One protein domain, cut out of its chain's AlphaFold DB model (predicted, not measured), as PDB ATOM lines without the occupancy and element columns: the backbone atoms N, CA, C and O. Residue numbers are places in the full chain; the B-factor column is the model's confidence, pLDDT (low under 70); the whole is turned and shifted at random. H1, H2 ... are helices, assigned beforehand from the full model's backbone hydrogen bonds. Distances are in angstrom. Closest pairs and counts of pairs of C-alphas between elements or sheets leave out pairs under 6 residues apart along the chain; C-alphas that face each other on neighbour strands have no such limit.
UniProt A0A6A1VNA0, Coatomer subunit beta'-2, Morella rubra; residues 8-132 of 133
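This is residues 8 to 132 of the 133 residues of the protein "Coatomer subunit beta'-2" of Morella rubra (UniProt A0A6A1VNA0). Helix H6 sticks out at one end, the helical hairpin H1 and H2 makes the other, and H3 packs crosswise on H5 between them. The printed part, 125 residues with six named helices, H1 to H6, and no named strand, is all helix by class. It is extended, spanning 85 by 35 by 33 A, radius of gyration of the C-alphas 24.2 A.

H6, residues 114 to 130, runs 25.9 A to C-alpha 130 (169.003, 10.540, 78.440). H1, residues 8 to 21, runs 21.3 A from C-alpha 8 (141.243, 13.091, 29.311). H2 holds residues 26 to 31, H3 45 to 58, H4 65 to 70, H5 79 to 85.

H6 and H4 touch no helix. H3, with residues 47 to 51 alone, touches H5, about perpendicular at 82 degrees; the closest C-alphas, Val 51 and Val 80, are 6.4 A apart. H1, with residues 17 to 21 alone, touches H2, opposite ways at a shallow tilt of 26 degrees; the closest C-alphas, Arg 18 and Ala 29, are 4.5 A apart. Every O i to N i+4 pair is within hydrogen-bond range in H2, H3 and H5; H1 has 9 of 10, H6 9 of 13, H4 0 of 2 but 2 of 3 O i to N i+3 pairs.

The printed part has no cut. The links H2 to H3 and H5 to H6 are long; pLDDT is under 70 at residues 86 to 126 and 132.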
ATOM      1  N   SER A   8     142.485  12.399  28.912       93.19
ATOM      2  CA  SER A   8     141.243  13.091  29.311       93.19
ATOM      3  C   SER A   8     140.769  14.216  28.367       93.19
ATOM      4  O   SER A   8     139.844  14.948  28.707       93.19
ATOM      5  N   LYS A   9     141.487  14.514  27.280       94.38
ATOM      6  CA  LYS A   9     141.038  15.466  26.251       94.38
ATOM      7  C   LYS A   9     140.601  14.771  24.967       94.38
ATOM      8  O   LYS A   9     140.116  15.460  24.076       94.38
ATOM      9  N   VAL A  10     140.742  13.447  24.874       94.81
ATOM     10  CA  VAL A  10     140.383  12.676  23.679       94.81
ATOM     11  C   VAL A  10     138.897  12.824  23.368       94.81
ATOM     12  O   VAL A  10     138.595  13.206  22.244       94.81
ATOM     13  N   SER A  11     137.994  12.671  24.346       94.75
ATOM     14  CA  SER A  11     136.549  12.887  24.131       94.75
ATOM     15  C   SER A  11     136.257  14.277  23.542       94.75
ATOM     16  O   SER A  11     135.665  14.403  22.469       94.75
ATOM     17  N   LYS A  12     136.806  15.350  24.138       95.50
ATOM     18  CA  LYS A  12     136.665  16.721  23.602       95.50
ATOM     19  C   LYS A  12     137.123  16.835  22.141       95.50
ATOM     20  O   LYS A  12     136.504  17.559  21.363       95.50
ATOM     21  N   ILE A  13     138.221  16.177  21.780       95.38
ATOM     22  CA  ILE A  13     138.745  16.182  20.409       95.38
ATOM     23  C   ILE A  13     137.807  15.405  19.477       95.38
ATOM     24  O   ILE A  13     137.486  15.911  18.404       95.38
ATOM     25  N   VAL A  14     137.314  14.238  19.905       95.81
ATOM     26  CA  VAL A  14     136.337  13.432  19.156       95.81
ATOM     27  C   VAL A  14     135.080  14.247  18.866       95.81
ATOM     28  O   VAL A  14     134.637  14.264  17.724       95.81
ATOM     29  N   VAL A  15     134.555  15.012  19.828       96.25
ATOM     30  CA  VAL A  15     133.391  15.891  19.608       96.25
ATOM     31  C   VAL A  15     133.658  16.945  18.527       96.25
ATOM     32  O   VAL A  15     132.815  17.162  17.653       96.25
ATOM     33  N   ILE A  16     134.827  17.596  18.553       97.12
ATOM     34  CA  ILE A  16     135.211  18.582  17.526       97.12
ATOM     35  C   ILE A  16     135.273  17.904  16.152       97.12
ATOM     36  O   ILE A  16     134.700  18.412  15.188       97.12
ATOM     37  N   TRP A  17     135.895  16.727  16.069       96.56
ATOM     38  CA  TRP A  17     135.999  15.969  14.825       96.56
ATOM     39  C   TRP A  17     134.650  15.478  14.313       96.56
ATOM     40  O   TRP A  17     134.380  15.648  13.129       96.56
ATOM     41  N   ARG A  18     133.775  14.944  15.173       96.12
ATOM     42  CA  ARG A  18     132.403  14.564  14.803       96.12
ATOM     43  C   ARG A  18     131.666  15.766  14.204       96.12
ATOM     44  O   ARG A  18     131.078  15.648  13.133       96.12
ATOM     45  N   LYS A  19     131.752  16.944  14.837       96.50
ATOM     46  CA  LYS A  19     131.112  18.179  14.349       96.50
ATOM     47  C   LYS A  19     131.624  18.610  12.973       96.50
ATOM     48  O   LYS A  19     130.830  19.024  12.129       96.50
ATOM     49  N   ASP A  20     132.931  18.551  12.746       96.50
ATOM     50  CA  ASP A  20     133.508  18.940  11.458       96.50
ATOM     51  C   ASP A  20     133.235  17.900  10.369       96.50
ATOM     52  O   ASP A  20     132.881  18.266   9.247       96.50
ATOM     53  N   LEU A  21     133.294  16.611  10.712       96.19
ATOM     54  CA  LEU A  21     132.993  15.516   9.793       96.19
ATOM     55  C   LEU A  21     131.516  15.456   9.413       96.19
ATOM     56  O   LEU A  21     131.209  15.118   8.274       96.19
ATOM     57  N   HIS A  22     130.603  15.863  10.297       96.12
ATOM     58  CA  HIS A  22     129.177  15.947   9.973       96.12
ATOM     59  C   HIS A  22     128.889  16.852   8.769       96.12
ATOM     60  O   HIS A  22     127.916  16.611   8.058       96.12
ATOM     61  N   LYS A  23     129.735  17.859   8.506       96.56
ATOM     62  CA  LYS A  23     129.588  18.767   7.354       96.56
ATOM     63  C   LYS A  23     129.920  18.093   6.021       96.56
ATOM     64  O   LYS A  23     129.417  18.529   4.992       96.56
ATOM     65  N   VAL A  24     130.788  17.080   6.032       95.56
ATOM     66  CA  VAL A  24     131.268  16.397   4.819       95.56
ATOM     67  C   VAL A  24     130.619  15.026   4.632       95.56
ATOM     68  O   VAL A  24     130.206  14.696   3.527       95.56
ATOM     69  N   ASN A  25     130.509  14.226   5.697       94.31
ATOM     70  CA  ASN A  25     129.893  12.904   5.677       94.31
ATOM     71  C   ASN A  25     129.373  12.510   7.079       94.31
ATOM     72  O   ASN A  25     130.167  12.097   7.933       94.31
ATOM     73  N   PRO A  26     128.046  12.553   7.308       94.50
ATOM     74  CA  PRO A  26     127.437  12.206   8.593       94.50
ATOM     75  C   PRO A  26     127.768  10.788   9.063       94.50
ATOM     76  O   PRO A  26     128.052  10.571  10.236       94.50
ATOM     77  N   LYS A  27     127.828   9.827   8.135       95.25
ATOM     78  CA  LYS A  27     128.098   8.416   8.445       95.25
ATOM     79  C   LYS A  27     129.490   8.209   9.044       95.25
ATOM     80  O   LYS A  27     129.682   7.368   9.918       95.25
ATOM     81  N   VAL A  28     130.473   8.979   8.573       93.81
ATOM     82  CA  VAL A  28     131.851   8.920   9.087       93.81
ATOM     83  C   VAL A  28     131.940   9.595  10.452       93.81
ATOM     84  O   VAL A  28     132.651   9.097  11.320       93.81
ATOM     85  N   ALA A  29     131.194  10.682  10.669       94.75
ATOM     86  CA  ALA A  29     131.115  11.320  11.980       94.75
ATOM     87  C   ALA A  29     130.554  10.356  13.039       94.75
ATOM     88  O   ALA A  29     131.157  10.197  14.096       94.75
ATOM     89  N   GLU A  30     129.466   9.652  12.725       92.56
ATOM     90  CA  GLU A  30     128.861   8.645  13.610       92.56
ATOM     91  C   GLU A  30     129.768   7.425  13.848       92.56
ATOM     92  O   GLU A  30     129.672   6.774  14.883       92.56
ATOM     93  N   SER A  31     130.689   7.133  12.924       94.38
ATOM     94  CA  SER A  31     131.643   6.024  13.060       94.38
ATOM     95  C   SER A  31     132.759   6.296  14.078       94.38
ATOM     96  O   SER A  31     133.446   5.365  14.499       94.38
ATOM     97  N   LEU A  32     132.983   7.554  14.477       94.88
ATOM     98  CA  LEU A  32     133.976   7.883  15.499       94.88
ATOM     99  C   LEU A  32     133.431   7.561  16.892       94.88
ATOM    100  O   LEU A  32     132.593   8.296  17.408       94.88
ATOM    101  N   ALA A  33     133.943   6.512  17.533       95.38
ATOM    102  CA  ALA A  33     133.589   6.161  18.908       95.38
ATOM    103  C   ALA A  33     134.270   7.089  19.933       95.38
ATOM    104  O   ALA A  33     135.463   7.381  19.821       95.38
ATOM    105  N   ASP A  34     133.516   7.528  20.945       94.69
ATOM    106  CA  ASP A  34     134.060   8.253  22.094       94.69
ATOM    107  C   ASP A  34     134.501   7.240  23.166       94.69
ATOM    108  O   ASP A  34     133.708   6.366  23.535       94.69
ATOM    109  N   PRO A  35     135.743   7.318  23.676       93.38
ATOM    110  CA  PRO A  35     136.204   6.441  24.748       93.38
ATOM    111  C   PRO A  35     135.486   6.623  26.093       93.38
ATOM    112  O   PRO A  35     135.535   5.710  26.916       93.38
ATOM    113  N   GLU A  36     134.821   7.755  26.340       91.62
ATOM    114  CA  GLU A  36     133.966   7.940  27.520       91.62
ATOM    115  C   GLU A  36     132.604   7.243  27.357       91.62
ATOM    116  O   GLU A  36     132.093   6.680  28.324       91.62
ATOM    117  N   GLU A  37     132.048   7.220  26.140       93.31
ATOM    118  CA  GLU A  37     130.755   6.582  25.827       93.31
ATOM    119  C   GLU A  37     130.885   5.060  25.658       93.31
ATOM    120  O   GLU A  37     130.024   4.306  26.109       93.31
ATOM    121  N   TYR A  38     131.982   4.598  25.044       94.56
ATOM    122  CA  TYR A  38     132.227   3.184  24.742       94.56
ATOM    123  C   TYR A  38     133.583   2.687  25.277       94.56
ATOM    124  O   TYR A  38     134.430   2.253  24.488       94.56
ATOM    125  N   PRO A  39     133.823   2.689  26.606       91.50
ATOM    126  CA  PRO A  39     135.120   2.310  27.179       91.50
ATOM    127  C   PRO A  39     135.579   0.897  26.803       91.50
ATOM    128  O   PRO A  39     136.772   0.625  26.733       91.50
ATOM    129  N   ASN A  40     134.638  -0.010  26.534       93.56
ATOM    130  CA  ASN A  40     134.900  -1.394  26.137       93.56
ATOM    131  C   ASN A  40     135.640  -1.519  24.795       93.56
ATOM    132  O   ASN A  40     136.291  -2.534  24.560       93.56
ATOM    133  N   LEU A  41     135.553  -0.512  23.921       94.75
ATOM    134  CA  LEU A  41     136.272  -0.487  22.643       94.75
ATOM    135  C   LEU A  41     137.731  -0.039  22.800       94.75
ATOM    136  O   LEU A  41     138.539  -0.221  21.890       94.75
ATOM    137  N   PHE A  42     138.083   0.532  23.952       93.06
ATOM    138  CA  PHE A  42     139.387   1.129  24.204       93.06
ATOM    139  C   PHE A  42     140.084   0.397  25.345       93.06
ATOM    140  O   PHE A  42     139.863   0.658  26.530       93.06
ATOM    141  N   LYS A  43     140.984  -0.518  24.976       90.88
ATOM    142  CA  LYS A  43     141.857  -1.190  25.939       90.88
ATOM    143  C   LYS A  43     142.628  -0.145  26.751       90.88
ATOM    144  O   LYS A  43     143.134   0.830  26.201       90.88
ATOM    145  N   ASP A  44     142.735  -0.379  28.053       89.88
ATOM    146  CA  ASP A  44     143.525   0.439  28.979       89.88
ATOM    147  C   ASP A  44     143.075   1.894  29.106       89.88
ATOM    148  O   ASP A  44     143.827   2.714  29.625       89.88
ATOM    149  N   TRP A  45     141.850   2.236  28.696       91.94
ATOM    150  CA  TRP A  45     141.347   3.605  28.808       91.94
ATOM    151  C   TRP A  45     141.420   4.148  30.243       91.94
ATOM    152  O   TRP A  45     141.972   5.220  30.482       91.94
ATOM    153  N   GLN A  46     140.950   3.366  31.218       91.00
ATOM    154  CA  GLN A  46     141.028   3.743  32.633       91.00
ATOM    155  C   GLN A  46     142.476   3.793  33.136       91.00
ATOM    156  O   GLN A  46     142.860   4.724  33.840       91.00
ATOM    157  N   VAL A  47     143.318   2.849  32.704       91.25
ATOM    158  CA  VAL A  47     144.746   2.837  33.053       91.25
ATOM    159  C   VAL A  47     145.437   4.094  32.524       91.25
ATOM    160  O   VAL A  47     146.208   4.720  33.243       91.25
ATOM    161  N   ALA A  48     145.125   4.524  31.301       91.12
ATOM    162  CA  ALA A  48     145.651   5.743  30.698       91.12
ATOM    163  C   ALA A  48     145.286   7.001  31.506       91.12
ATOM    164  O   ALA A  48     146.125   7.893  31.675       91.12
ATOM    165  N   LEU A  49     144.059   7.077  32.033       92.00
ATOM    166  CA  LEU A  49     143.627   8.169  32.910       92.00
ATOM    167  C   LEU A  49     144.400   8.170  34.238       92.00
ATOM    168  O   LEU A  49     144.906   9.223  34.638       92.00
ATOM    169  N   SER A  50     144.576   7.004  34.865       91.25
ATOM    170  CA  SER A  50     145.364   6.849  36.097       91.25
ATOM    171  C   SER A  50     146.838   7.212  35.892       91.25
ATOM    172  O   SER A  50     147.396   8.014  36.641       91.25
ATOM    173  N   VAL A  51     147.454   6.705  34.817       90.56
ATOM    174  CA  VAL A  51     148.831   7.028  34.408       90.56
ATOM    175  C   VAL A  51     148.997   8.527  34.222       90.56
ATOM    176  O   VAL A  51     149.961   9.108  34.716       90.56
ATOM    177  N   LYS A  52     148.055   9.183  33.538       89.81
ATOM    178  CA  LYS A  52     148.087  10.635  33.352       89.81
ATOM    179  C   LYS A  52     148.096  11.366  34.701       89.81
ATOM    180  O   LYS A  52     148.867  12.315  34.833       89.81
ATOM    181  N   SER A  53     147.264  10.958  35.665       89.19
ATOM    182  CA  SER A  53     147.227  11.571  37.004       89.19
ATOM    183  C   SER A  53     148.568  11.421  37.720       89.19
ATOM    184  O   SER A  53     149.172  12.418  38.104       89.19
ATOM    185  N   ARG A  54     149.098  10.194  37.777       87.38
ATOM    186  CA  ARG A  54     150.383   9.901  38.427       87.38
ATOM    187  C   ARG A  54     151.550  10.643  37.780       87.38
ATOM    188  O   ARG A  54     152.377  11.236  38.460       87.38
ATOM    189  N   VAL A  55     151.609  10.661  36.449       86.06
ATOM    190  CA  VAL A  55     152.658  11.390  35.722       86.06
ATOM    191  C   VAL A  55     152.546  12.889  35.972       86.06
ATOM    192  O   VAL A  55     153.577  13.545  36.060       86.06
ATOM    193  N   ALA A  56     151.335  13.446  36.089       87.19
ATOM    194  CA  ALA A  56     151.145  14.868  36.369       87.19
ATOM    195  C   ALA A  56     151.741  15.290  37.722       87.19
ATOM    196  O   ALA A  56     152.320  16.370  37.785       87.19
ATOM    197  N   GLU A  57     151.670  14.442  38.750       86.12
ATOM    198  CA  GLU A  57     152.296  14.682  40.064       86.12
ATOM    199  C   GLU A  57     153.826  14.737  39.983       86.12
ATOM    200  O   GLU A  57     154.470  15.504  40.692       86.12
ATOM    201  N   MET A  58     154.414  13.948  39.083       80.12
ATOM    202  CA  MET A  58     155.864  13.871  38.886       80.12
ATOM    203  C   MET A  58     156.399  14.958  37.942       80.12
ATOM    204  O   MET A  58     157.614  15.119  37.794       80.12
ATOM    205  N   ARG A  59     155.520  15.706  37.259       81.81
ATOM    206  CA  ARG A  59     155.947  16.768  36.338       81.81
ATOM    207  C   ARG A  59     156.646  17.882  37.108       81.81
ATOM    208  O   ARG A  59     156.146  18.369  38.111       81.81
ATOM    209  N   GLY A  60     157.780  18.336  36.577       80.12
ATOM    210  CA  GLY A  60     158.592  19.391  37.194       80.12
ATOM    211  C   GLY A  60     159.706  18.861  38.097       80.12
ATOM    212  O   GLY A  60     160.632  19.605  38.401       80.12
ATOM    213  N   ALA A  61     159.667  17.577  38.450       83.12
ATOM    214  CA  ALA A  61     160.715  16.887  39.185       83.12
ATOM    215  C   ALA A  61     161.705  16.253  38.187       83.12
ATOM    216  O   ALA A  61     161.577  15.090  37.802       83.12
ATOM    217  N   TYR A  62     162.656  17.053  37.696       84.38
ATOM    218  CA  TYR A  62     163.676  16.608  36.742       84.38
ATOM    219  C   TYR A  62     165.029  16.437  37.429       84.38
ATOM    220  O   TYR A  62     165.456  17.300  38.196       84.38
ATOM    221  N   ALA A  63     165.719  15.340  37.110       85.81
ATOM    222  CA  ALA A  63     167.094  15.140  37.544       85.81
ATOM    223  C   ALA A  63     168.021  16.194  36.901       85.81
ATOM    224  O   ALA A  63     167.786  16.598  35.753       85.81
ATOM    225  N   PRO A  64     169.079  16.637  37.603       91.50
ATOM    226  CA  PRO A  64     170.099  17.507  37.027       91.50
ATOM    227  C   PRO A  64     170.719  16.906  35.761       91.50
ATOM    228  O   PRO A  64     170.966  15.704  35.683       91.50
ATOM    229  N   ALA A  65     171.052  17.751  34.781       91.81
ATOM    230  CA  ALA A  65     171.616  17.296  33.504       91.81
ATOM    231  C   ALA A  65     172.936  16.510  33.659       91.81
ATOM    232  O   ALA A  65     173.216  15.619  32.862       91.81
ATOM    233  N   GLN A  66     173.720  16.802  34.704       95.06
ATOM    234  CA  GLN A  66     174.965  16.091  35.016       95.06
ATOM    235  C   GLN A  66     174.743  14.590  35.283       95.06
ATOM    236  O   GLN A  66     175.635  13.785  35.033       95.06
ATOM    237  N   GLU A  67     173.553  14.193  35.739       92.38
ATOM    238  CA  GLU A  67     173.216  12.800  36.057       92.38
ATOM    239  C   GLU A  67     172.729  12.001  34.836       92.38
ATOM    240  O   GLU A  67     172.315  10.851  34.973       92.38
ATOM    241  N   TYR A  68     172.787  12.567  33.624       89.31
ATOM    242  CA  TYR A  68     172.287  11.904  32.415       89.31
ATOM    243  C   TYR A  68     172.910  10.523  32.178       89.31
ATOM    244  O   TYR A  68     172.196   9.595  31.804       89.31
ATOM    245  N   ALA A  69     174.210  10.354  32.434       92.50
ATOM    246  CA  ALA A  69     174.892   9.070  32.255       92.50
ATOM    247  C   ALA A  69     174.253   7.942  33.091       92.50
ATOM    248  O   ALA A  69     174.158   6.811  32.619       92.50
ATOM    249  N   ASN A  70     173.704   8.267  34.268       88.62
ATOM    250  CA  ASN A  70     172.988   7.324  35.137       88.62
ATOM    251  C   ASN A  70     171.610   6.928  34.574       88.62
ATOM    252  O   ASN A  70     170.932   6.042  35.094       88.62
ATOM    253  N   HIS A  71     171.148   7.618  33.531       84.00
ATOM    254  CA  HIS A  71     169.824   7.473  32.934       84.00
ATOM    255  C   HIS A  71     169.843   7.148  31.445       84.00
ATOM    256  O   HIS A  71     168.785   6.871  30.881       84.00
ATOM    257  N   ALA A  72     171.022   7.135  30.826       86.62
ATOM    258  CA  ALA A  72     171.189   6.838  29.411       86.62
ATOM    259  C   ALA A  72     170.665   5.437  29.050       86.62
ATOM    260  O   ALA A  72     170.055   5.269  27.999       86.62
ATOM    261  N   ASN A  73     170.813   4.469  29.961       86.25
ATOM    262  CA  ASN A  73     170.382   3.081  29.769       86.25
ATOM    263  C   ASN A  73     168.996   2.773  30.372       86.25
ATOM    264  O   ASN A  73     168.700   1.615  30.663       86.25
ATOM    265  N   ARG A  74     168.141   3.781  30.617       81.81
ATOM    266  CA  ARG A  74     166.769   3.516  31.094       81.81
ATOM    267  C   ARG A  74     165.998   2.685  30.066       81.81
ATOM    268  O   ARG A  74     166.125   2.891  28.862       81.81
ATOM    269  N   SER A  75     165.150   1.787  30.558       80.12
ATOM    270  CA  SER A  75     164.271   0.984  29.714       80.12
ATOM    271  C   SER A  75     163.283   1.863  28.939       80.12
ATOM    272  O   SER A  75     162.754   2.853  29.449       80.12
ATOM    273  N   HIS A  76     163.012   1.487  27.690       78.50
ATOM    274  CA  HIS A  76     162.111   2.213  26.786       78.50
ATOM    275  C   HIS A  76     160.625   1.871  26.999       78.50
ATOM    276  O   HIS A  76     159.828   1.986  26.068       78.50
ATOM    277  N   HIS A  77     160.240   1.439  28.202       81.62
ATOM    278  CA  HIS A  77     158.854   1.075  28.486       81.62
ATOM    279  C   HIS A  77     157.909   2.261  28.307       81.62
ATOM    280  O   HIS A  77     158.205   3.402  28.679       81.62
ATOM    281  N   THR A  78     156.727   1.975  27.767       83.94
ATOM    282  CA  THR A  78     155.660   2.974  27.685       83.94
ATOM    283  C   THR A  78     155.165   3.313  29.095       83.94
ATOM    284  O   THR A  78     155.172   2.468  29.985       83.94
ATOM    285  N   LEU A  79     154.657   4.533  29.307       81.94
ATOM    286  CA  LEU A  79     154.101   4.961  30.604       81.94
ATOM    287  C   LEU A  79     153.042   3.991  31.164       81.94
ATOM    288  O   LEU A  79     152.975   3.773  32.368       81.94
ATOM    289  N   VAL A  80     152.226   3.400  30.286       83.44
ATOM    290  CA  VAL A  80     151.209   2.400  30.650       83.44
ATOM    291  C   VAL A  80     151.844   1.072  31.071       83.44
ATOM    292  O   VAL A  80     151.370   0.448  32.015       83.44
ATOM    293  N   GLU A  81     152.917   0.645  30.408       84.62
ATOM    294  CA  GLU A  81     153.636  -0.591  30.746       84.62
ATOM    295  C   GLU A  81     154.339  -0.455  32.094       84.62
ATOM    296  O   GLU A  81     154.141  -1.291  32.970       84.62
ATOM    297  N   ALA A  82     155.055   0.652  32.306       82.00
ATOM    298  CA  ALA A  82     155.714   0.950  33.575       82.00
ATOM    299  C   ALA A  82     154.721   1.030  34.751       82.00
ATOM    300  O   ALA A  82     155.034   0.648  35.875       82.00
ATOM    301  N   PHE A  83     153.497   1.507  34.504       83.25
ATOM    302  CA  PHE A  83     152.452   1.556  35.525       83.25
ATOM    303  C   PHE A  83     151.874   0.177  35.869       83.25
ATOM    304  O   PHE A  83     151.421  -0.032  36.992       83.25
ATOM    305  N   ARG A  84     151.882  -0.772  34.926       83.12
ATOM    306  CA  ARG A  84     151.468  -2.156  35.194       83.12
ATOM    307  C   ARG A  84     152.518  -2.899  36.006       83.12
ATOM    308  O   ARG A  84     152.149  -3.566  36.959       83.12
ATOM    309  N   THR A  85     153.799  -2.751  35.668       76.94
ATOM    310  CA  THR A  85     154.885  -3.426  36.396       76.94
ATOM    311  C   THR A  85     154.982  -2.959  37.848       76.94
ATOM    312  O   THR A  85     155.251  -3.765  38.718       76.94
ATOM    313  N   MET A  86     154.677  -1.688  38.134       65.62
ATOM    314  CA  MET A  86     154.661  -1.159  39.507       65.62
ATOM    315  C   MET A  86     153.505  -1.663  40.387       65.62
ATOM    316  O   MET A  86     153.587  -1.496  41.592       65.62
ATOM    317  N   GLN A  87     152.416  -2.191  39.815       58.25
ATOM    318  CA  GLN A  87     151.263  -2.690  40.590       58.25
ATOM    319  C   GLN A  87     151.399  -4.167  40.988       58.25
ATOM    320  O   GLN A  87     150.529  -4.685  41.675       58.25
ATOM    321  N   VAL A  88     152.441  -4.858  40.520       47.28
ATOM    322  CA  VAL A  88     152.652  -6.287  40.801       47.28
ATOM    323  C   VAL A  88     153.446  -6.503  42.099       47.28
ATOM    324  O   VAL A  88     153.307  -7.554  42.707       47.28
ATOM    325  N   ASP A  89     154.181  -5.499  42.586       40.50
ATOM    326  CA  ASP A  89     155.009  -5.605  43.803       40.50
ATOM    327  C   ASP A  89     154.230  -5.433  45.130       40.50
ATOM    328  O   ASP A  89     154.831  -5.498  46.200       40.50
ATOM    329  N   ASP A  90     152.910  -5.205  45.095       44.16
ATOM    330  CA  ASP A  90     152.090  -4.993  46.304       44.16
ATOM    331  C   ASP A  90     151.414  -6.285  46.840       44.16
ATOM    332  O   ASP A  90     150.759  -6.240  47.880       44.16
ATOM    333  N   GLU A  91     151.577  -7.440  46.178       40.97
ATOM    334  CA  GLU A  91     150.959  -8.727  46.560       40.97
ATOM    335  C   GLU A  91     151.969  -9.898  46.497       40.97
ATOM    336  O   GLU A  91     151.839 -10.792  45.661       40.97
ATOM    337  N   GLU A  92     152.971  -9.936  47.386       37.66
ATOM    338  CA  GLU A  92     153.698 -11.183  47.695       37.66
ATOM    339  C   GLU A  92     153.530 -11.580  49.177       37.66
ATOM    340  O   GLU A  92     153.710 -10.741  50.069       37.66
ATOM    341  N   PRO A  93     153.172 -12.848  49.481       34.69
ATOM    342  CA  PRO A  93     153.055 -13.340  50.849       34.69
ATOM    343  C   PRO A  93     154.420 -13.349  51.542       34.69
ATOM    344  O   PRO A  93     155.416 -13.786  50.975       34.69
ATOM    345  N   LEU A  94     154.440 -12.929  52.809       45.00
ATOM    346  CA  LEU A  94     155.584 -13.054  53.716       45.00
ATOM    347  C   LEU A  94     155.963 -14.535  53.917       45.00
ATOM    348  O   LEU A  94     155.526 -15.161  54.884       45.00
ATOM    349  N   GLU A  95     156.787 -15.095  53.034       34.22
ATOM    350  CA  GLU A  95     157.472 -16.367  53.257       34.22
ATOM    351  C   GLU A  95     158.941 -16.098  53.602       34.22
ATOM    352  O   GLU A  95     159.711 -15.520  52.837       34.22
ATOM    353  N   ASN A  96     159.317 -16.468  54.827       48.22
ATOM    354  CA  ASN A  96     160.669 -16.326  55.345       48.22
ATOM    355  C   ASN A  96     161.632 -17.239  54.568       48.22
ATOM    356  O   ASN A  96     161.607 -18.454  54.753       48.22
ATOM    357  N   GLY A  97     162.525 -16.655  53.773       35.06
ATOM    358  CA  GLY A  97     163.604 -17.375  53.105       35.06
ATOM    359  C   GLY A  97     164.680 -16.420  52.599       35.06
ATOM    360  O   GLY A  97     164.420 -15.571  51.758       35.06
ATOM    361  N   ASP A  98     165.879 -16.554  53.156       47.94
ATOM    362  CA  ASP A  98     167.112 -15.873  52.765       47.94
ATOM    363  C   ASP A  98     167.368 -15.948  51.248       47.94
ATOM    364  O   ASP A  98     167.635 -17.018  50.700       47.94
ATOM    365  N   ALA A  99     167.294 -14.800  50.576       37.44
ATOM    366  CA  ALA A  99     167.890 -14.576  49.269       37.44
ATOM    367  C   ALA A  99     168.146 -13.076  49.108       37.44
ATOM    368  O   ALA A  99     167.235 -12.261  49.248       37.44
ATOM    369  N   HIS A 100     169.402 -12.729  48.829       37.22
ATOM    370  CA  HIS A 100     169.874 -11.411  48.413       37.22
ATOM    371  C   HIS A 100     168.851 -10.709  47.504       37.22
ATOM    372  O   HIS A 100     168.791 -10.951  46.300       37.22
ATOM    373  N   HIS A 101     168.033  -9.837  48.091       35.75
ATOM    374  CA  HIS A 101     167.062  -9.055  47.349       35.75
ATOM    375  C   HIS A 101     167.839  -7.904  46.710       35.75
ATOM    376  O   HIS A 101     168.063  -6.859  47.329       35.75
ATOM    377  N   GLU A 102     168.337  -8.121  45.490       34.53
ATOM    378  CA  GLU A 102     168.708  -7.020  44.612       34.53
ATOM    379  C   GLU A 102     167.446  -6.192  44.422       34.53
ATOM    380  O   GLU A 102     166.559  -6.517  43.638       34.53
ATOM    381  N   CYS A 103     167.332  -5.158  45.250       32.81
ATOM    382  CA  CYS A 103     166.221  -4.242  45.244       32.81
ATOM    383  C   CYS A 103     166.264  -3.497  43.913       32.81
ATOM    384  O   CYS A 103     166.843  -2.413  43.803       32.81
ATOM    385  N   THR A 104     165.609  -4.051  42.896       35.06
ATOM    386  CA  THR A 104     165.105  -3.287  41.763       35.06
ATOM    387  C   THR A 104     163.937  -2.444  42.256       35.06
ATOM    388  O   THR A 104     162.824  -2.508  41.748       35.06
ATOM    389  N   HIS A 105     164.222  -1.580  43.237       34.78
ATOM    390  CA  HIS A 105     163.583  -0.290  43.311       34.78
ATOM    391  C   HIS A 105     163.687   0.259  41.894       34.78
ATOM    392  O   HIS A 105     164.774   0.608  41.423       34.78
ATOM    393  N   ILE A 106     162.552   0.359  41.211       39.84
ATOM    394  CA  ILE A 106     162.413   1.351  40.162       39.84
ATOM    395  C   ILE A 106     162.563   2.683  40.899       39.84
ATOM    396  O   ILE A 106     161.596   3.309  41.330       39.84
ATOM    397  N   PHE A 107     163.822   3.076  41.113       32.44
ATOM    398  CA  PHE A 107     164.234   4.411  41.456       32.44
ATOM    399  C   PHE A 107     163.802   5.246  40.261       32.44
ATOM    400  O   PHE A 107     164.555   5.525  39.328       32.44
ATOM    401  N   VAL A 108     162.547   5.686  40.299       39.31
ATOM    402  CA  VAL A 108     162.268   7.035  39.856       39.31
ATOM    403  C   VAL A 108     163.180   7.888  40.716       39.31
ATOM    404  O   VAL A 108     162.951   8.069  41.911       39.31
ATOM    405  N   THR A 109     164.293   8.292  40.126       36.72
ATOM    406  CA  THR A 109     165.332   9.017  40.820       36.72
ATOM    407  C   THR A 109     164.766  10.258  41.483       36.72
ATOM    408  O   THR A 109     164.424  11.239  40.833       36.72
ATOM    409  N   GLY A 110     164.694  10.157  42.810       41.56
ATOM    410  CA  GLY A 110     165.196  11.177  43.705       41.56
ATOM    411  C   GLY A 110     164.192  12.185  44.224       41.56
ATOM    412  O   GLY A 110     164.471  13.355  44.065       41.56
ATOM    413  N   TYR A 111     163.140  11.780  44.949       36.41
ATOM    414  CA  TYR A 111     162.557  12.635  46.003       36.41
ATOM    415  C   TYR A 111     161.980  11.795  47.155       36.41
ATOM    416  O   TYR A 111     160.796  11.475  47.193       36.41
ATOM    417  N   SER A 112     162.821  11.468  48.136       37.03
ATOM    418  CA  SER A 112     162.399  10.896  49.426       37.03
ATOM    419  C   SER A 112     163.259  11.411  50.588       37.03
ATOM    420  O   SER A 112     163.615  10.673  51.498       37.03
ATOM    421  N   THR A 113     163.603  12.703  50.611       37.66
ATOM    422  CA  THR A 113     164.485  13.246  51.670       37.66
ATOM    423  C   THR A 113     163.743  13.844  52.875       37.66
ATOM    424  O   THR A 113     164.364  14.150  53.889       37.66
ATOM    425  N   THR A 114     162.415  13.982  52.865       41.75
ATOM    426  CA  THR A 114     161.732  14.705  53.960       41.75
ATOM    427  C   THR A 114     161.262  13.838  55.129       41.75
ATOM    428  O   THR A 114     161.074  14.377  56.219       41.75
ATOM    429  N   LYS A 115     161.141  12.510  54.985       45.81
ATOM    430  CA  LYS A 115     160.728  11.643  56.110       45.81
ATOM    431  C   LYS A 115     161.875  11.295  57.072       45.81
ATOM    432  O   LYS A 115     161.655  11.268  58.282       45.81
ATOM    433  N   ASN A 116     163.106  11.142  56.579       42.75
ATOM    434  CA  ASN A 116     164.248  10.756  57.424       42.75
ATOM    435  C   ASN A 116     164.765  11.897  58.321       42.75
ATOM    436  O   ASN A 116     165.238  11.641  59.426       42.75
ATOM    437  N   ARG A 117     164.598  13.164  57.909       45.31
ATOM    438  CA  ARG A 117     165.066  14.331  58.681       45.31
ATOM    439  C   ARG A 117     164.225  14.633  59.929       45.31
ATOM    440  O   ARG A 117     164.744  15.199  60.885       45.31
ATOM    441  N   MET A 118     162.938  14.277  59.959       45.62
ATOM    442  CA  MET A 118     162.143  14.441  61.188       45.62
ATOM    443  C   MET A 118     162.462  13.354  62.220       45.62
ATOM    444  O   MET A 118     162.552  13.653  63.407       45.62
ATOM    445  N   GLN A 119     162.682  12.114  61.775       48.47
ATOM    446  CA  GLN A 119     163.014  10.979  62.644       48.47
ATOM    447  C   GLN A 119     164.390  11.148  63.306       48.47
ATOM    448  O   GLN A 119     164.497  10.956  64.518       48.47
ATOM    449  N   SER A 120     165.412  11.600  62.563       54.56
ATOM    450  CA  SER A 120     166.748  11.865  63.125       54.56
ATOM    451  C   SER A 120     166.703  12.936  64.217       54.56
ATOM    452  O   SER A 120     167.213  12.722  65.311       54.56
ATOM    453  N   ASN A 121     165.979  14.035  63.976       53.88
ATOM    454  CA  ASN A 121     165.830  15.121  64.945       53.88
ATOM    455  C   ASN A 121     165.056  14.690  66.206       53.88
ATOM    456  O   ASN A 121     165.297  15.210  67.294       53.88
ATOM    457  N   ILE A 122     164.115  13.746  66.086       59.53
ATOM    458  CA  ILE A 122     163.358  13.207  67.226       59.53
ATOM    459  C   ILE A 122     164.214  12.233  68.048       59.53
ATOM    460  O   ILE A 122     164.156  12.270  69.280       59.53
ATOM    461  N   MET A 123     165.017  11.392  67.392       57.56
ATOM    462  CA  MET A 123     165.928  10.451  68.051       57.56
ATOM    463  C   MET A 123     167.069  11.179  68.765       57.56
ATOM    464  O   MET A 123     167.315  10.917  69.939       57.56
ATOM    465  N   GLU A 124     167.667  12.180  68.122       67.81
ATOM    466  CA  GLU A 124     168.733  13.003  68.700       67.81
ATOM    467  C   GLU A 124     168.233  13.812  69.911       67.81
ATOM    468  O   GLU A 124     168.883  13.865  70.958       67.81
ATOM    469  N   LYS A 125     167.003  14.345  69.843       65.69
ATOM    470  CA  LYS A 125     166.372  15.053  70.970       65.69
ATOM    471  C   LYS A 125     165.985  14.121  72.126       65.69
ATOM    472  O   LYS A 125     165.961  14.560  73.278       65.69
ATOM    473  N   LYS A 126     165.676  12.846  71.854       65.00
ATOM    474  CA  LYS A 126     165.445  11.825  72.892       65.00
ATOM    475  C   LYS A 126     166.750  11.358  73.533       65.00
ATOM    476  O   LYS A 126     166.777  11.148  74.744       65.00
ATOM    477  N   GLU A 127     167.822  11.245  72.758       72.31
ATOM    478  CA  GLU A 127     169.127  10.820  73.259       72.31
ATOM    479  C   GLU A 127     169.806  11.906  74.105       72.31
ATOM    480  O   GLU A 127     170.311  11.609  75.188       72.31
ATOM    481  N   ALA A 128     169.693  13.181  73.715       72.25
ATOM    482  CA  ALA A 128     170.165  14.311  74.520       72.25
ATOM    483  C   ALA A 128     169.488  14.388  75.905       72.25
ATOM    484  O   ALA A 128     170.117  14.779  76.885       72.25
ATOM    485  N   ARG A 129     168.220  13.963  76.016       70.25
ATOM    486  CA  ARG A 129     167.489  13.909  77.296       70.25
ATOM    487  C   ARG A 129     167.918  12.752  78.201       70.25
ATOM    488  O   ARG A 129     167.758  12.868  79.408       70.25
ATOM    489  N   ARG A 130     168.460  11.661  77.648       70.56
ATOM    490  CA  ARG A 130     169.003  10.540  78.440       70.56
ATOM    491  C   ARG A 130     170.389  10.816  79.015       70.56
ATOM    492  O   ARG A 130     170.766  10.139  79.954       70.56
ATOM    493  N   ARG A 131     171.138  11.774  78.461       71.75
ATOM    494  CA  ARG A 131     172.495  12.130  78.920       71.75
ATOM    495  C   ARG A 131     172.523  13.211  80.014       71.75
ATOM    496  O   ARG A 131     173.602  13.568  80.466       71.75
ATOM    497  N   LEU A 132     171.364  13.758  80.394       64.12
ATOM    498  CA  LEU A 132     171.211  14.811  81.417       64.12
ATOM    499  C   LEU A 132     170.568  14.309  82.727       64.12
ATOM    500  O   LEU A 132     170.231  15.120  83.587       64.12
TER     501      LEU A 132